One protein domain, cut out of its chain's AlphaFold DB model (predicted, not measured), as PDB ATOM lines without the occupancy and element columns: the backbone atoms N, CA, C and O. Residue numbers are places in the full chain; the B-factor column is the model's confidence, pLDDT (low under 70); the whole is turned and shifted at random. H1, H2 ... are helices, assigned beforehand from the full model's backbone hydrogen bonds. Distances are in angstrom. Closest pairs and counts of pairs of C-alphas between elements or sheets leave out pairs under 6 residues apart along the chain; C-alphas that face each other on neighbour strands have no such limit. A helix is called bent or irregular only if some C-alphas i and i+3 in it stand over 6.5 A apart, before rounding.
ATOM      1  N   LEU A   2      33.649 -17.400  23.824       92.06
ATOM      2  CA  LEU A   2      32.395 -16.635  23.820       92.06
ATOM      3  C   LEU A   2      31.542 -16.804  22.552       92.06
ATOM      4  O   LEU A   2      30.345 -17.035  22.665       92.06
ATOM      5  N   ASP A   3      32.139 -16.777  21.358       93.12
ATOM      6  CA  ASP A   3      31.375 -16.962  20.111       93.12
ATOM      7  C   ASP A   3      30.722 -18.345  20.016       93.12
ATOM      8  O   ASP A   3      29.599 -18.478  19.532       93.12
ATOM      9  N   VAL A   4      31.386 -19.378  20.545       92.69
ATOM     10  CA  VAL A   4      30.798 -20.718  20.604       92.69
ATOM     11  C   VAL A   4      29.646 -20.737  21.598       92.69
ATOM     12  O   VAL A   4      28.575 -21.212  21.241       92.69
ATOM     13  N   VAL A   5      29.825 -20.167  22.794       94.06
ATOM     14  CA  VAL A   5      28.756 -20.057  23.799       94.06
ATOM     15  C   VAL A   5      27.538 -19.330  23.221       94.06
ATOM     16  O   VAL A   5      26.425 -19.832  23.336       94.06
ATOM     17  N   ARG A   6      27.738 -18.217  22.504       95.38
ATOM     18  CA  ARG A   6      26.673 -17.458  21.819       95.38
ATOM     19  C   ARG A   6      25.935 -18.264  20.744       95.38
ATOM     20  O   ARG A   6      24.762 -18.008  20.493       95.38
ATOM     21  N   SER A   7      26.604 -19.234  20.120       94.56
ATOM     22  CA  SER A   7      26.003 -20.096  19.093       94.56
ATOM     23  C   SER A   7      25.139 -21.235  19.654       94.56
ATOM     24  O   SER A   7      24.420 -21.885  18.896       94.56
ATOM     25  N   LEU A   8      25.196 -21.501  20.965       95.56
ATOM     26  CA  LEU A   8      24.474 -22.619  21.572       95.56
ATOM     27  C   LEU A   8      22.957 -22.358  21.623       95.56
ATOM     28  O   LEU A   8      22.537 -21.236  21.908       95.56
ATOM     29  N   PRO A   9      22.102 -23.389  21.469       92.38
ATOM     30  CA  PRO A   9      20.645 -23.217  21.531       92.38
ATOM     31  C   PRO A   9      20.131 -22.592  22.838       92.38
ATOM     32  O   PRO A   9      19.120 -21.890  22.845       92.38
ATOM     33  N   ALA A  10      20.810 -22.837  23.963       93.69
ATOM     34  CA  ALA A  10      20.468 -22.239  25.254       93.69
ATOM     35  C   ALA A  10      20.788 -20.731  25.323       93.69
ATOM     36  O   ALA A  10      20.136 -20.003  26.069       93.69
ATOM     37  N   ALA A  11      21.728 -20.237  24.510       94.50
ATOM     38  CA  ALA A  11      22.110 -18.825  24.487       94.50
ATOM     39  C   ALA A  11      21.024 -17.909  23.907       94.50
ATOM     40  O   ALA A  11      20.985 -16.726  24.224       94.50
ATOM     41  N   GLN A  12      20.103 -18.454  23.109       92.19
ATOM     42  CA  GLN A  12      18.957 -17.708  22.575       92.19
ATOM     43  C   GLN A  12      17.834 -17.510  23.603       92.19
ATOM     44  O   GLN A  12      16.854 -16.823  23.331       92.19
ATOM     45  N   ARG A  13      17.947 -18.147  24.772       93.56
ATOM     46  CA  ARG A  13      16.912 -18.187  25.810       93.56
ATOM     47  C   ARG A  13      17.458 -17.765  27.171       93.56
ATOM     48  O   ARG A  13      16.991 -18.278  28.181       93.56
ATOM     49  N   VAL A  14      18.472 -16.891  27.195       94.00
ATOM     50  CA  VAL A  14      18.990 -16.349  28.460       94.00
ATOM     51  C   VAL A  14      17.838 -15.666  29.203       94.00
ATOM     52  O   VAL A  14      17.187 -14.800  28.609       94.00
ATOM     53  N   PRO A  15      17.557 -16.054  30.460       91.31
ATOM     54  CA  PRO A  15      16.535 -15.408  31.257       91.31
ATOM     55  C   PRO A  15      16.836 -13.928  31.443       91.31
ATOM     56  O   PRO A  15      17.990 -13.511  31.515       91.31
ATOM     57  N   ILE A  16      15.777 -13.136  31.535       80.00
ATOM     58  CA  ILE A  16      15.873 -11.731  31.915       80.00
ATOM     59  C   ILE A  16      15.879 -11.678  33.448       80.00
ATOM     60  O   ILE A  16      15.168 -12.464  34.083       80.00
ATOM     61  N   ASP A  17      16.676 -10.769  34.018       68.94
ATOM     62  CA  ASP A  17      16.705 -10.456  35.457       68.94
ATOM     63  C   ASP A  17      15.266 -10.360  36.018       68.94
ATOM     64  O   ASP A  17      14.394  -9.784  35.348       68.94
ATOM     65  N   PRO A  18      14.969 -10.970  37.185       66.75
ATOM     66  CA  PRO A  18      13.617 -11.031  37.716       66.75
ATOM     67  C   PRO A  18      12.969  -9.646  37.799       66.75
ATOM     68  O   PRO A  18      13.571  -8.710  38.330       66.75
ATOM     69  N   PRO A  19      11.701  -9.494  37.374       62.84
ATOM     70  CA  PRO A  19      10.922  -8.347  37.807       62.84
ATOM     71  C   PRO A  19      10.811  -8.375  39.340       62.84
ATOM     72  O   PRO A  19      10.660  -9.445  39.930       62.84
ATOM     73  N   SER A  20      10.831  -7.202  39.984       66.56
ATOM     74  CA  SER A  20      10.917  -7.003  41.451       66.56
ATOM     75  C   SER A  20       9.829  -7.675  42.309       66.56
ATOM     76  O   SER A  20       9.830  -7.548  43.532       66.56
ATOM     77  N   VAL A  21       8.879  -8.359  41.676       64.44
ATOM     78  CA  VAL A  21       7.734  -9.039  42.286       64.44
ATOM     79  C   VAL A  21       7.981 -10.524  42.572       64.44
ATOM     80  O   VAL A  21       7.198 -11.121  43.305       64.44
ATOM     81  N   ILE A  22       9.039 -11.127  42.017       73.25
ATOM     82  CA  ILE A  22       9.410 -12.527  42.273       73.25
ATOM     83  C   ILE A  22      10.546 -12.548  43.299       73.25
ATOM     84  O   ILE A  22      11.486 -11.761  43.197       73.25
ATOM     85  N   LYS A  23      10.472 -13.438  44.294       81.50
ATOM     86  CA  LYS A  23      11.576 -13.629  45.242       81.50
ATOM     87  C   LYS A  23      12.780 -14.230  44.521       81.50
ATOM     88  O   LYS A  23      12.627 -15.144  43.716       81.50
ATOM     89  N   ASP A  24      13.977 -13.784  44.889       82.19
ATOM     90  CA  ASP A  24      15.233 -14.223  44.267       82.19
ATOM     91  C   ASP A  24      15.413 -15.749  44.254       82.19
ATOM     92  O   ASP A  24      15.905 -16.314  43.274       82.19
ATOM     93  N   LYS A  25      14.976 -16.422  45.327       83.81
ATOM     94  CA  LYS A  25      15.011 -17.882  45.418       83.81
ATOM     95  C   LYS A  25      14.059 -18.548  44.420       83.81
ATOM     96  O   LYS A  25      14.502 -19.402  43.664       83.81
ATOM     97  N   ASP A  26      12.794 -18.135  44.393       87.12
ATOM     98  CA  ASP A  26      11.780 -18.722  43.506       87.12
ATOM     99  C   ASP A  26      12.188 -18.538  42.034       87.12
ATOM    100  O   ASP A  26      12.113 -19.465  41.235       87.12
ATOM    101  N   TRP A  27      12.734 -17.367  41.687       89.44
ATOM    102  CA  TRP A  27      13.269 -17.126  40.346       89.44
ATOM    103  C   TRP A  27      14.461 -18.035  40.008       89.44
ATOM    104  O   TRP A  27      14.556 -18.549  38.891       89.44
ATOM    105  N   SER A  28      15.378 -18.239  40.959       88.38
ATOM    106  CA  SER A  28      16.534 -19.119  40.754       88.38
ATOM    107  C   SER A  28      16.093 -20.555  40.516       88.38
ATOM    108  O   SER A  28      16.544 -21.161  39.550       88.38
ATOM    109  N   ASP A  29      15.179 -21.063  41.340       88.62
ATOM    110  CA  ASP A  29      14.709 -22.446  41.275       88.62
ATOM    111  C   ASP A  29      13.870 -22.706  40.004       88.62
ATOM    112  O   ASP A  29      14.017 -23.745  39.361       88.62
ATOM    113  N   GLU A  30      12.999 -21.769  39.609       90.75
ATOM    114  CA  GLU A  30      12.033 -21.983  38.519       90.75
ATOM    115  C   GLU A  30      12.536 -21.559  37.132       90.75
ATOM    116  O   GLU A  30      12.039 -22.051  36.115       90.75
ATOM    117  N   ILE A  31      13.497 -20.634  37.060       92.12
ATOM    118  CA  ILE A  31      13.925 -20.014  35.796       92.12
ATOM    119  C   ILE A  31      15.434 -20.126  35.609       92.12
ATOM    120  O   ILE A  31      15.894 -20.636  34.581       92.12
ATOM    121  N   GLY A  32      16.198 -19.642  36.590       92.38
ATOM    122  CA  GLY A  32      17.652 -19.588  36.516       92.38
ATOM    123  C   GLY A  32      18.268 -20.975  36.351       92.38
ATOM    124  O   GLY A  32      18.961 -21.227  35.364       92.38
ATOM    125  N   GLU A  33      17.963 -21.885  37.271       92.94
ATOM    126  CA  GLU A  33      18.534 -23.227  37.314       92.94
ATOM    127  C   GLU A  33      18.133 -24.087  36.105       92.94
ATOM    128  O   GLU A  33      19.023 -24.632  35.445       92.94
ATOM    129  N   PRO A  34      16.855 -24.142  35.678       95.38
ATOM    130  CA  PRO A  34      16.481 -24.855  34.456       95.38
ATOM    131  C   PRO A  34      17.206 -24.356  33.199       95.38
ATOM    132  O   PRO A  34      17.621 -25.164  32.358       95.38
ATOM    133  N   TRP A  35      17.397 -23.037  33.050       96.19
ATOM    134  CA  TRP A  35      18.200 -22.504  31.944       96.19
ATOM    135  C   TRP A  35      19.661 -22.929  32.065       96.19
ATOM    136  O   TRP A  35      20.279 -23.337  31.079       96.19
ATOM    137  N   ALA A  36      20.203 -22.852  33.274       95.56
ATOM    138  CA  ALA A  36      21.574 -23.190  33.565       95.56
ATOM    139  C   ALA A  36      21.822 -24.683  33.206       95.56
ATOM    140  O   ALA A  36      22.752 -24.979  32.452       95.56
ATOM    141  N   ILE A  37      20.949 -25.610  33.614       96.38
ATOM    142  CA  ILE A  37      20.996 -27.034  33.229       96.38
ATOM    143  C   ILE A  37      20.963 -27.200  31.703       96.38
ATOM    144  O   ILE A  37      21.763 -27.949  31.133       96.38
ATOM    145  N   ALA A  38      20.079 -26.475  31.010       97.56
ATOM    146  CA  ALA A  38      20.001 -26.519  29.550       97.56
ATOM    147  C   ALA A  38      21.286 -26.002  28.874       97.56
ATOM    148  O   ALA A  38      21.698 -26.537  27.841       97.56
ATOM    149  N   MET A  39      21.937 -24.990  29.455       98.00
ATOM    150  CA  MET A  39      23.239 -24.503  29.002       98.00
ATOM    151  C   MET A  39      24.328 -25.560  29.206       98.00
ATOM    152  O   MET A  39      25.096 -25.816  28.278       98.00
ATOM    153  N   THR A  40      24.355 -26.243  30.356       97.69
ATOM    154  CA  THR A  40      25.263 -27.377  30.596       97.69
ATOM    155  C   THR A  40      25.071 -28.470  29.548       97.69
ATOM    156  O   THR A  40      26.047 -28.903  28.941       97.69
ATOM    157  N   ALA A  41      23.831 -28.874  29.260       97.88
ATOM    158  CA  ALA A  41      23.550 -29.885  28.241       97.88
ATOM    159  C   ALA A  41      24.039 -29.459  26.842       97.88
ATOM    160  O   ALA A  41      24.632 -30.259  26.117       97.88
ATOM    161  N   ALA A  42      23.849 -28.187  26.470       98.00
ATOM    162  CA  ALA A  42      24.337 -27.651  25.201       98.00
ATOM    163  C   ALA A  42      25.875 -27.621  25.125       98.00
ATOM    164  O   ALA A  42      26.451 -27.986  24.097       98.00
ATOM    165  N   LEU A  43      26.545 -27.230  26.214       98.12
ATOM    166  CA  LEU A  43      28.004 -27.259  26.324       98.12
ATOM    167  C   LEU A  43      28.537 -28.691  26.223       98.12
ATOM    168  O   LEU A  43      29.470 -28.929  25.456       98.12
ATOM    169  N   VAL A  44      27.929 -29.649  26.930       98.00
ATOM    170  CA  VAL A  44      28.302 -31.073  26.874       98.00
ATOM    171  C   VAL A  44      28.129 -31.623  25.462       98.00
ATOM    172  O   VAL A  44      29.035 -32.276  24.951       98.00
ATOM    173  N   GLY A  45      27.026 -31.300  24.781       97.44
ATOM    174  CA  GLY A  45      26.822 -31.694  23.385       97.44
ATOM    175  C   GLY A  45      27.899 -31.152  22.434       97.44
ATOM    176  O   GLY A  45      28.212 -31.788  21.431       97.44
ATOM    177  N   ARG A  46      28.499 -29.995  22.747       96.81
ATOM    178  CA  ARG A  46      29.515 -29.340  21.908       96.81
ATOM    179  C   ARG A  46      30.955 -29.733  22.238       96.81
ATOM    180  O   ARG A  46      31.780 -29.807  21.323       96.81
ATOM    181  N   TYR A  47      31.272 -29.876  23.519       95.94
ATOM    182  CA  TYR A  47      32.637 -30.028  24.030       95.94
ATOM    183  C   TYR A  47      32.897 -31.383  24.688       95.94
ATOM    184  O   TYR A  47      34.058 -31.723  24.904       95.94
ATOM    185  N   GLY A  48      31.852 -32.161  24.958       97.06
ATOM    186  CA  GLY A  48      31.918 -33.429  25.669       97.06
ATOM    187  C   GLY A  48      31.749 -33.290  27.187       97.06
ATOM    188  O   GLY A  48      31.610 -32.181  27.709       97.06
ATOM    189  N   PRO A  49      31.768 -34.424  27.914       96.19
ATOM    190  CA  PRO A  49      31.416 -34.478  29.334       96.19
ATOM    191  C   PRO A  49      32.320 -33.674  30.265       96.19
ATOM    192  O   PRO A  49      31.873 -33.286  31.335       96.19
ATOM    193  N   TRP A  50      33.568 -33.383  29.878       95.81
ATOM    194  CA  TRP A  50      34.507 -32.671  30.752       95.81
ATOM    195  C   TRP A  50      33.984 -31.305  31.201       95.81
ATOM    196  O   TRP A  50      34.404 -30.817  32.238       95.81
ATOM    197  N   VAL A  51      33.082 -30.676  30.442       97.38
ATOM    198  CA  VAL A  51      32.614 -29.314  30.718       97.38
ATOM    199  C   VAL A  51      31.588 -29.238  31.853       97.38
ATOM    200  O   VAL A  51      31.247 -28.137  32.262       97.38
ATOM    201  N   THR A  52      31.086 -30.361  32.379       95.00
ATOM    202  CA  THR A  52      30.009 -30.382  33.392       95.00
ATOM    203  C   THR A  52      30.330 -29.590  34.661       95.00
ATOM    204  O   THR A  52      29.420 -29.011  35.246       95.00
ATOM    205  N   GLY A  53      31.607 -29.490  35.041       94.62
ATOM    206  CA  GLY A  53      32.055 -28.731  36.213       94.62
ATOM    207  C   GLY A  53      32.122 -27.210  36.030       94.62
ATOM    208  O   GLY A  53      32.543 -26.515  36.945       94.62
ATOM    209  N   TRP A  54      31.703 -26.647  34.888       96.50
ATOM    210  CA  TRP A  54      31.814 -25.199  34.640       96.50
ATOM    211  C   TRP A  54      31.055 -24.320  35.646       96.50
ATOM    212  O   TRP A  54      31.367 -23.144  35.764       96.50
ATOM    213  N   ARG A  55      30.061 -24.871  36.348       94.62
ATOM    214  CA  ARG A  55      29.233 -24.169  37.344       94.62
ATOM    215  C   ARG A  55      29.547 -24.543  38.794       94.62
ATOM    216  O   ARG A  55      28.808 -24.146  39.687       94.62
ATOM    217  N   TRP A  56      30.581 -25.356  39.024       93.06
ATOM    218  CA  TRP A  56      31.022 -25.727  40.369       93.06
ATOM    219  C   TRP A  56      31.666 -24.511  41.032       93.06
ATOM    220  O   TRP A  56      32.878 -24.308  40.962       93.06
ATOM    221  N   ALA A  57      30.804 -23.662  41.576       89.94
ATOM    222  CA  ALA A  57      31.136 -22.368  42.131       89.94
ATOM    223  C   ALA A  57      31.723 -22.475  43.544       89.94
ATOM    224  O   ALA A  57      31.516 -23.472  44.238       89.94
ATOM    225  N   LEU A  58      32.426 -21.426  43.972       85.00
ATOM    226  CA  LEU A  58      32.930 -21.304  45.341       85.00
ATOM    227  C   LEU A  58      31.799 -21.134  46.370       85.00
ATOM    228  O   LEU A  58      30.937 -20.266  46.194       85.00
ATOM    229  N   GLY A  59      31.894 -21.845  47.500       75.50
ATOM    230  CA  GLY A  59      31.035 -21.656  48.681       75.50
ATOM    231  C   GLY A  59      29.540 -21.829  48.405       75.50
ATOM    232  O   GLY A  59      29.207 -22.425  47.393       75.50
ATOM    233  N   GLU A  60      28.665 -21.271  49.267       66.31
ATOM    234  CA  GLU A  60      27.174 -21.328  49.231       66.31
ATOM    235  C   GLU A  60      26.535 -20.742  47.944       66.31
ATOM    236  O   GLU A  60      25.715 -19.823  47.931       66.31
ATOM    237  N   SER A  61      26.944 -21.298  46.825       73.31
ATOM    238  CA  SER A  61      26.721 -20.932  45.443       73.31
ATOM    239  C   SER A  61      26.186 -22.175  44.723       73.31
ATOM    240  O   SER A  61      26.231 -23.262  45.281       73.31
ATOM    241  N   ASP A  62      25.706 -22.023  43.485       78.88
ATOM    242  CA  ASP A  62      25.027 -23.042  42.650       78.88
ATOM    243  C   ASP A  62      25.204 -24.514  43.101       78.88
ATOM    244  O   ASP A  62      24.394 -25.029  43.871       78.88
ATOM    245  N   LEU A  63      26.288 -25.170  42.671       80.88
ATOM    246  CA  LEU A  63      26.613 -26.548  43.051       80.88
ATOM    247  C   LEU A  63      27.561 -26.665  44.262       80.88
ATOM    248  O   LEU A  63      27.848 -27.791  44.662       80.88
ATOM    249  N   ASP A  64      28.018 -25.532  44.812       83.25
ATOM    250  CA  ASP A  64      28.914 -25.403  45.976       83.25
ATOM    251  C   ASP A  64      30.277 -26.135  45.848       83.25
ATOM    252  O   ASP A  64      30.506 -26.949  44.948       83.25
ATOM    253  N   GLY A  65      31.232 -25.810  46.725       83.44
ATOM    254  CA  GLY A  65      32.500 -26.527  46.937       83.44
ATOM    255  C   GLY A  65      33.484 -26.563  45.787       83.44
ATOM    256  O   GLY A  65      34.541 -27.186  45.901       83.44
ATOM    257  N   GLY A  66      33.162 -25.897  44.692       90.62
ATOM    258  CA  GLY A  66      33.894 -26.000  43.458       90.62
ATOM    259  C   GLY A  66      34.947 -24.911  43.271       90.62
ATOM    260  O   GLY A  66      35.002 -23.935  44.014       90.62
ATOM    261  N   PRO A  67      35.813 -25.058  42.257       94.50
ATOM    262  CA  PRO A  67      36.925 -24.148  42.026       94.50
ATOM    263  C   PRO A  67      36.553 -22.946  41.148       94.50
ATOM    264  O   PRO A  67      37.408 -22.107  40.899       94.50
ATOM    265  N   VAL A  68      35.346 -22.870  40.585       95.88
ATOM    266  CA  VAL A  68      34.988 -21.822  39.620       95.88
ATOM    267  C   VAL A  68      34.597 -20.539  40.352       95.88
ATOM    268  O   VAL A  68      33.742 -20.547  41.229       95.88
ATOM    269  N   THR A  69      35.204 -19.417  39.969       94.19
ATOM    270  CA  THR A  69      34.965 -18.096  40.576       94.19
ATOM    271  C   THR A  69      34.165 -17.171  39.668       94.19
ATOM    272  O   THR A  69      33.473 -16.276  40.147       94.19
ATOM    273  N   ALA A  70      34.219 -17.389  38.351       95.06
ATOM    274  CA  ALA A  70      33.463 -16.607  37.382       95.06
ATOM    275  C   ALA A  70      31.947 -16.829  37.506       95.06
ATOM    276  O   ALA A  70      31.172 -15.955  37.131       95.06
ATOM    277  N   TRP A  71      31.513 -17.974  38.034       94.56
ATOM    278  CA  TRP A  71      30.111 -18.291  38.301       94.56
ATOM    279  C   TRP A  71      29.869 -18.347  39.810       94.56
ATOM    280  O   TRP A  71      30.693 -18.892  40.536       94.56
ATOM    281  N   CYS A  72      28.744 -17.800  40.269       90.19
ATOM    282  CA  CYS A  72      28.297 -17.887  41.660       90.19
ATOM    283  C   CYS A  72      27.009 -18.712  41.703       90.19
ATOM    284  O   CYS A  72      27.044 -19.925  41.857       90.19
ATOM    285  N   CYS A  73      25.859 -18.091  41.476       89.50
ATOM    286  CA  CYS A  73      24.575 -18.777  41.399       89.50
ATOM    287  C   CYS A  73      23.719 -18.176  40.282       89.50
ATOM    288  O   CYS A  73      24.003 -17.051  39.844       89.50
ATOM    289  N   PRO A  74      22.655 -18.870  39.832       90.19
ATOM    290  CA  PRO A  74      21.795 -18.354  38.776       90.19
ATOM    291  C   PRO A  74      21.337 -16.912  39.029       90.19
ATOM    292  O   PRO A  74      21.411 -16.090  38.119       90.19
ATOM    293  N   ARG A  75      20.966 -16.563  40.270       88.56
ATOM    294  CA  ARG A  75      20.526 -15.205  40.627       88.56
ATOM    295  C   ARG A  75      21.559 -14.115  40.356       88.56
ATOM    296  O   ARG A  75      21.191 -13.038  39.893       88.56
ATOM    297  N   HIS A  76      22.813 -14.355  40.735       88.19
ATOM    298  CA  HIS A  76      23.864 -13.335  40.701       88.19
ATOM    299  C   HIS A  76      24.637 -13.331  39.382       88.19
ATOM    300  O   HIS A  76      25.227 -12.317  39.014       88.19
ATOM    301  N   SER A  77      24.643 -14.452  38.665       92.31
ATOM    302  CA  SER A  77      25.401 -14.599  37.424       92.31
ATOM    303  C   SER A  77      24.567 -14.355  36.163       92.31
ATOM    304  O   SER A  77      25.140 -14.028  35.121       92.31
ATOM    305  N   ILE A  78      23.235 -14.470  36.236       92.88
ATOM    306  CA  ILE A  78      22.333 -14.170  35.117       92.88
ATOM    307  C   ILE A  78      21.827 -12.734  35.252       92.88
ATOM    308  O   ILE A  78      21.120 -12.393  36.194       92.88
ATOM    309  N   THR A  79      22.196 -11.892  34.289       90.62
ATOM    310  CA  THR A  79      21.824 -10.469  34.256       90.62
ATOM    311  C   THR A  79      21.298 -10.085  32.871       90.62
ATOM    312  O   THR A  79      20.148 -10.359  32.535       90.62
ATOM    313  N   SER A  80      22.135  -9.488  32.019       92.62
ATOM    314  CA  SER A  80      21.844  -9.321  30.594       92.62
ATOM    315  C   SER A  80      22.300 -10.548  29.809       92.62
ATOM    316  O   SER A  80      23.214 -11.259  30.232       92.62
ATOM    317  N   ALA A  81      21.714 -10.782  28.632       93.69
ATOM    318  CA  ALA A  81      22.121 -11.892  27.771       93.69
ATOM    319  C   ALA A  81      23.623 -11.853  27.448       93.69
ATOM    320  O   ALA A  81      24.311 -12.864  27.557       93.69
ATOM    321  N   GLU A  82      24.156 -10.680  27.106       94.31
ATOM    322  CA  GLU A  82      25.573 -10.535  26.777       94.31
ATOM    323  C   GLU A  82      26.483 -10.820  27.976       94.31
ATOM    324  O   GLU A  82      27.407 -11.628  27.851       94.31
ATOM    325  N   ALA A  83      26.203 -10.200  29.128       95.00
ATOM    326  CA  ALA A  83      27.005 -10.389  30.333       95.00
ATOM    327  C   ALA A  83      26.957 -11.848  30.801       95.00
ATOM    328  O   ALA A  83      27.998 -12.448  31.039       95.00
ATOM    329  N   THR A  84      25.770 -12.456  30.824       95.94
ATOM    330  CA  THR A  84      25.584 -13.855  31.231       95.94
ATOM    331  C   THR A  84      26.398 -14.807  30.355       95.94
ATOM    332  O   THR A  84      27.094 -15.683  30.862       95.94
ATOM    333  N   LEU A  85      26.367 -14.642  29.029       97.38
ATOM    334  CA  LEU A  85      27.122 -15.512  28.118       97.38
ATOM    335  C   LEU A  85      28.637 -15.293  28.228       97.38
ATOM    336  O   LEU A  85      29.400 -16.249  28.070       97.38
ATOM    337  N   ALA A  86      29.078 -14.066  28.522       97.25
ATOM    338  CA  ALA A  86      30.474 -13.786  28.849       97.25
ATOM    339  C   ALA A  86      30.901 -14.499  30.140       97.25
ATOM    340  O   ALA A  86      31.946 -15.151  30.146       97.25
ATOM    341  N   THR A  87      30.062 -14.468  31.178       97.44
ATOM    342  CA  THR A  87      30.270 -15.192  32.439       97.44
ATOM    343  C   THR A  87      30.378 -16.701  32.214       97.44
ATOM    344  O   THR A  87      31.339 -17.316  32.666       97.44
ATOM    345  N   VAL A  88      29.466 -17.300  31.435       97.94
ATOM    346  CA  VAL A  88      29.536 -18.730  31.065       97.94
ATOM    347  C   VAL A  88      30.846 -19.047  30.341       97.94
ATOM    348  O   VAL A  88      31.517 -20.026  30.658       97.94
ATOM    349  N   ALA A  89      31.244 -18.220  29.370       98.31
ATOM    350  CA  ALA A  89      32.486 -18.430  28.635       98.31
ATOM    351  C   ALA A  89      33.725 -18.346  29.541       98.31
ATOM    352  O   ALA A  89      34.646 -19.146  29.375       98.31
ATOM    353  N   ALA A  90      33.744 -17.404  30.488       98.38
ATOM    354  CA  ALA A  90      34.810 -17.271  31.476       98.38
ATOM    355  C   ALA A  90      34.870 -18.496  32.401       98.38
ATOM    356  O   ALA A  90      35.936 -19.092  32.539       98.38
ATOM    357  N   ALA A  91      33.727 -18.931  32.931       98.06
ATOM    358  CA  ALA A  91      33.606 -20.086  33.813       98.06
ATOM    359  C   ALA A  91      34.059 -21.398  33.146       98.06
ATOM    360  O   ALA A  91      34.794 -22.186  33.737       98.06
ATOM    361  N   VAL A  92      33.721 -21.608  31.867       98.38
ATOM    362  CA  VAL A  92      34.207 -22.765  31.092       98.38
ATOM    363  C   VAL A  92      35.728 -22.727  30.908       98.38
ATOM    364  O   VAL A  92      36.390 -23.761  31.018       98.38
ATOM    365  N   CYS A  93      36.300 -21.557  30.612       98.31
ATOM    366  CA  CYS A  93      37.752 -21.406  30.486       98.31
ATOM    367  C   CYS A  93      38.470 -21.632  31.824       98.31
ATOM    368  O   CYS A  93      39.507 -22.292  31.863       98.31
ATOM    369  N   GLU A  94      37.918 -21.104  32.911       98.06
ATOM    370  CA  GLU A  94      38.439 -21.271  34.265       98.06
ATOM    371  C   GLU A  94      38.414 -22.741  34.697       98.06
ATOM    372  O   GLU A  94      39.434 -23.273  35.136       98.06
ATOM    373  N   TRP A  95      37.290 -23.423  34.476       97.81
ATOM    374  CA  TRP A  95      37.157 -24.855  34.719       97.81
ATOM    375  C   TRP A  95      38.172 -25.674  33.918       97.81
ATOM    376  O   TRP A  95      38.862 -26.533  34.464       97.81
ATOM    377  N   ARG A  96      38.333 -25.365  32.626       97.94
ATOM    378  CA  ARG A  96      39.344 -26.016  31.787       97.94
ATOM    379  C   ARG A  96      40.757 -25.807  32.331       97.94
ATOM    380  O   ARG A  96      41.534 -26.754  32.374       97.94
ATOM    381  N   THR A  97      41.075 -24.584  32.744       98.25
ATOM    382  CA  THR A  97      42.396 -24.227  33.280       98.25
ATOM    383  C   THR A  97      42.686 -25.018  34.552       98.25
ATOM    384  O   THR A  97      43.791 -25.526  34.721       98.25
TER     385      THR A  97
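AT A GLANCE: This is residues 2 to 97 of the 212 residues of an uncharacterized protein of Nakamurella sp. YIM 132087 (UniProt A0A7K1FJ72). Two long helices, H3 and H6, form two layers that cross obliquely without touching, and short helices fill in round them. H4 bridges H3 and H6 near one end, H1 and H2 cover one edge, H5 packs on H3, and the looped residues 56 to 73 lie on the side away from H1 and H2. The printed part has 96 residues with six named helices, H1 to H6 in that order, and no named strand; its class is all helix. It is compact, with a radius of gyration of the C-alphas of 12.4 A, and spans 37 by 29 by 18 A.

IN THESE COORDINATES: H1, residues 2 to 7, begins with C-alpha 2 at (32.395, -16.635, 23.820). H2 holds residues 9 to 13. H3, residues 24 to 47, is the longest helix at 31.0 A, and its C-alpha 24 is at (15.233, -14.223, 44.267). H3 has a kink of 35 degrees near residue 31 and is irregular, but only just: C-alphas 30 and 33 are 6.7 A apart. H4, residues 49 to 55, measures 13.2 A and is irregular, with C-alphas 52 and 55 7.4 A apart. H5 holds residues 74 to 77. H6, residues 81 to 97, measures 24.4 A and ends with C-alpha 97 at (42.396, -24.227, 33.280).

HOW THE PARTS SIT: H3 is the hub, touching H2, H4 and H5. With residues 35 to 42 alone it touches H2; the closest C-alphas, of Met 39 and Ala 10, are 5.2 A apart. H3 and H4 form a helical hairpin at a shallow tilt of 28 degrees, opposite ways, and their closest C-alphas, of Val 44 and Val 51, are 6.0 A apart. H3 touches H4 with residues 40 to 44 alone. H3 touches H5, where the closest C-alphas, of Gly 32 and Pro 74, are 4.9 A apart. H3 and H6 are near each other, with 6 pairs of C-alphas within 10 A. H6 touches H4 at a steep tilt of 60 degrees, opposite ways; the closest C-alphas, of Val 92 and Trp 54, are 4.9 A apart. With residues 85 to 89 alone H6 touches H1 at a steep tilt of 62 degrees, opposite ways, and the closest C-alphas, of Ala 89 and Leu 2, are 5.1 A apart. The packing of the helices is mostly crossed, but only just, with 1 of 3 tilts shallow. H1 and H4 are apart, for instance. In H1 and H6 every O i to N i+4 pair is within hydrogen-bond range, in H3 18 of 20, in H2 0 of 1 and in H4 0 of 3, while O i to N i+3 pairs are within range in 1 of 2 for H2 and 2 of 4 for H4; H5 is too short for an O i to N i+4 pair.

THE WHOLE: The two C-alphas farthest apart, of Val 21 and Thr 97, are 38.9 A apart. The printed part has no cut. The link from H4 to H5, 18 residues, is long. Mean pLDDT of the printed part is 90.9, and residues 17 to 21 and residue 60 are under 70.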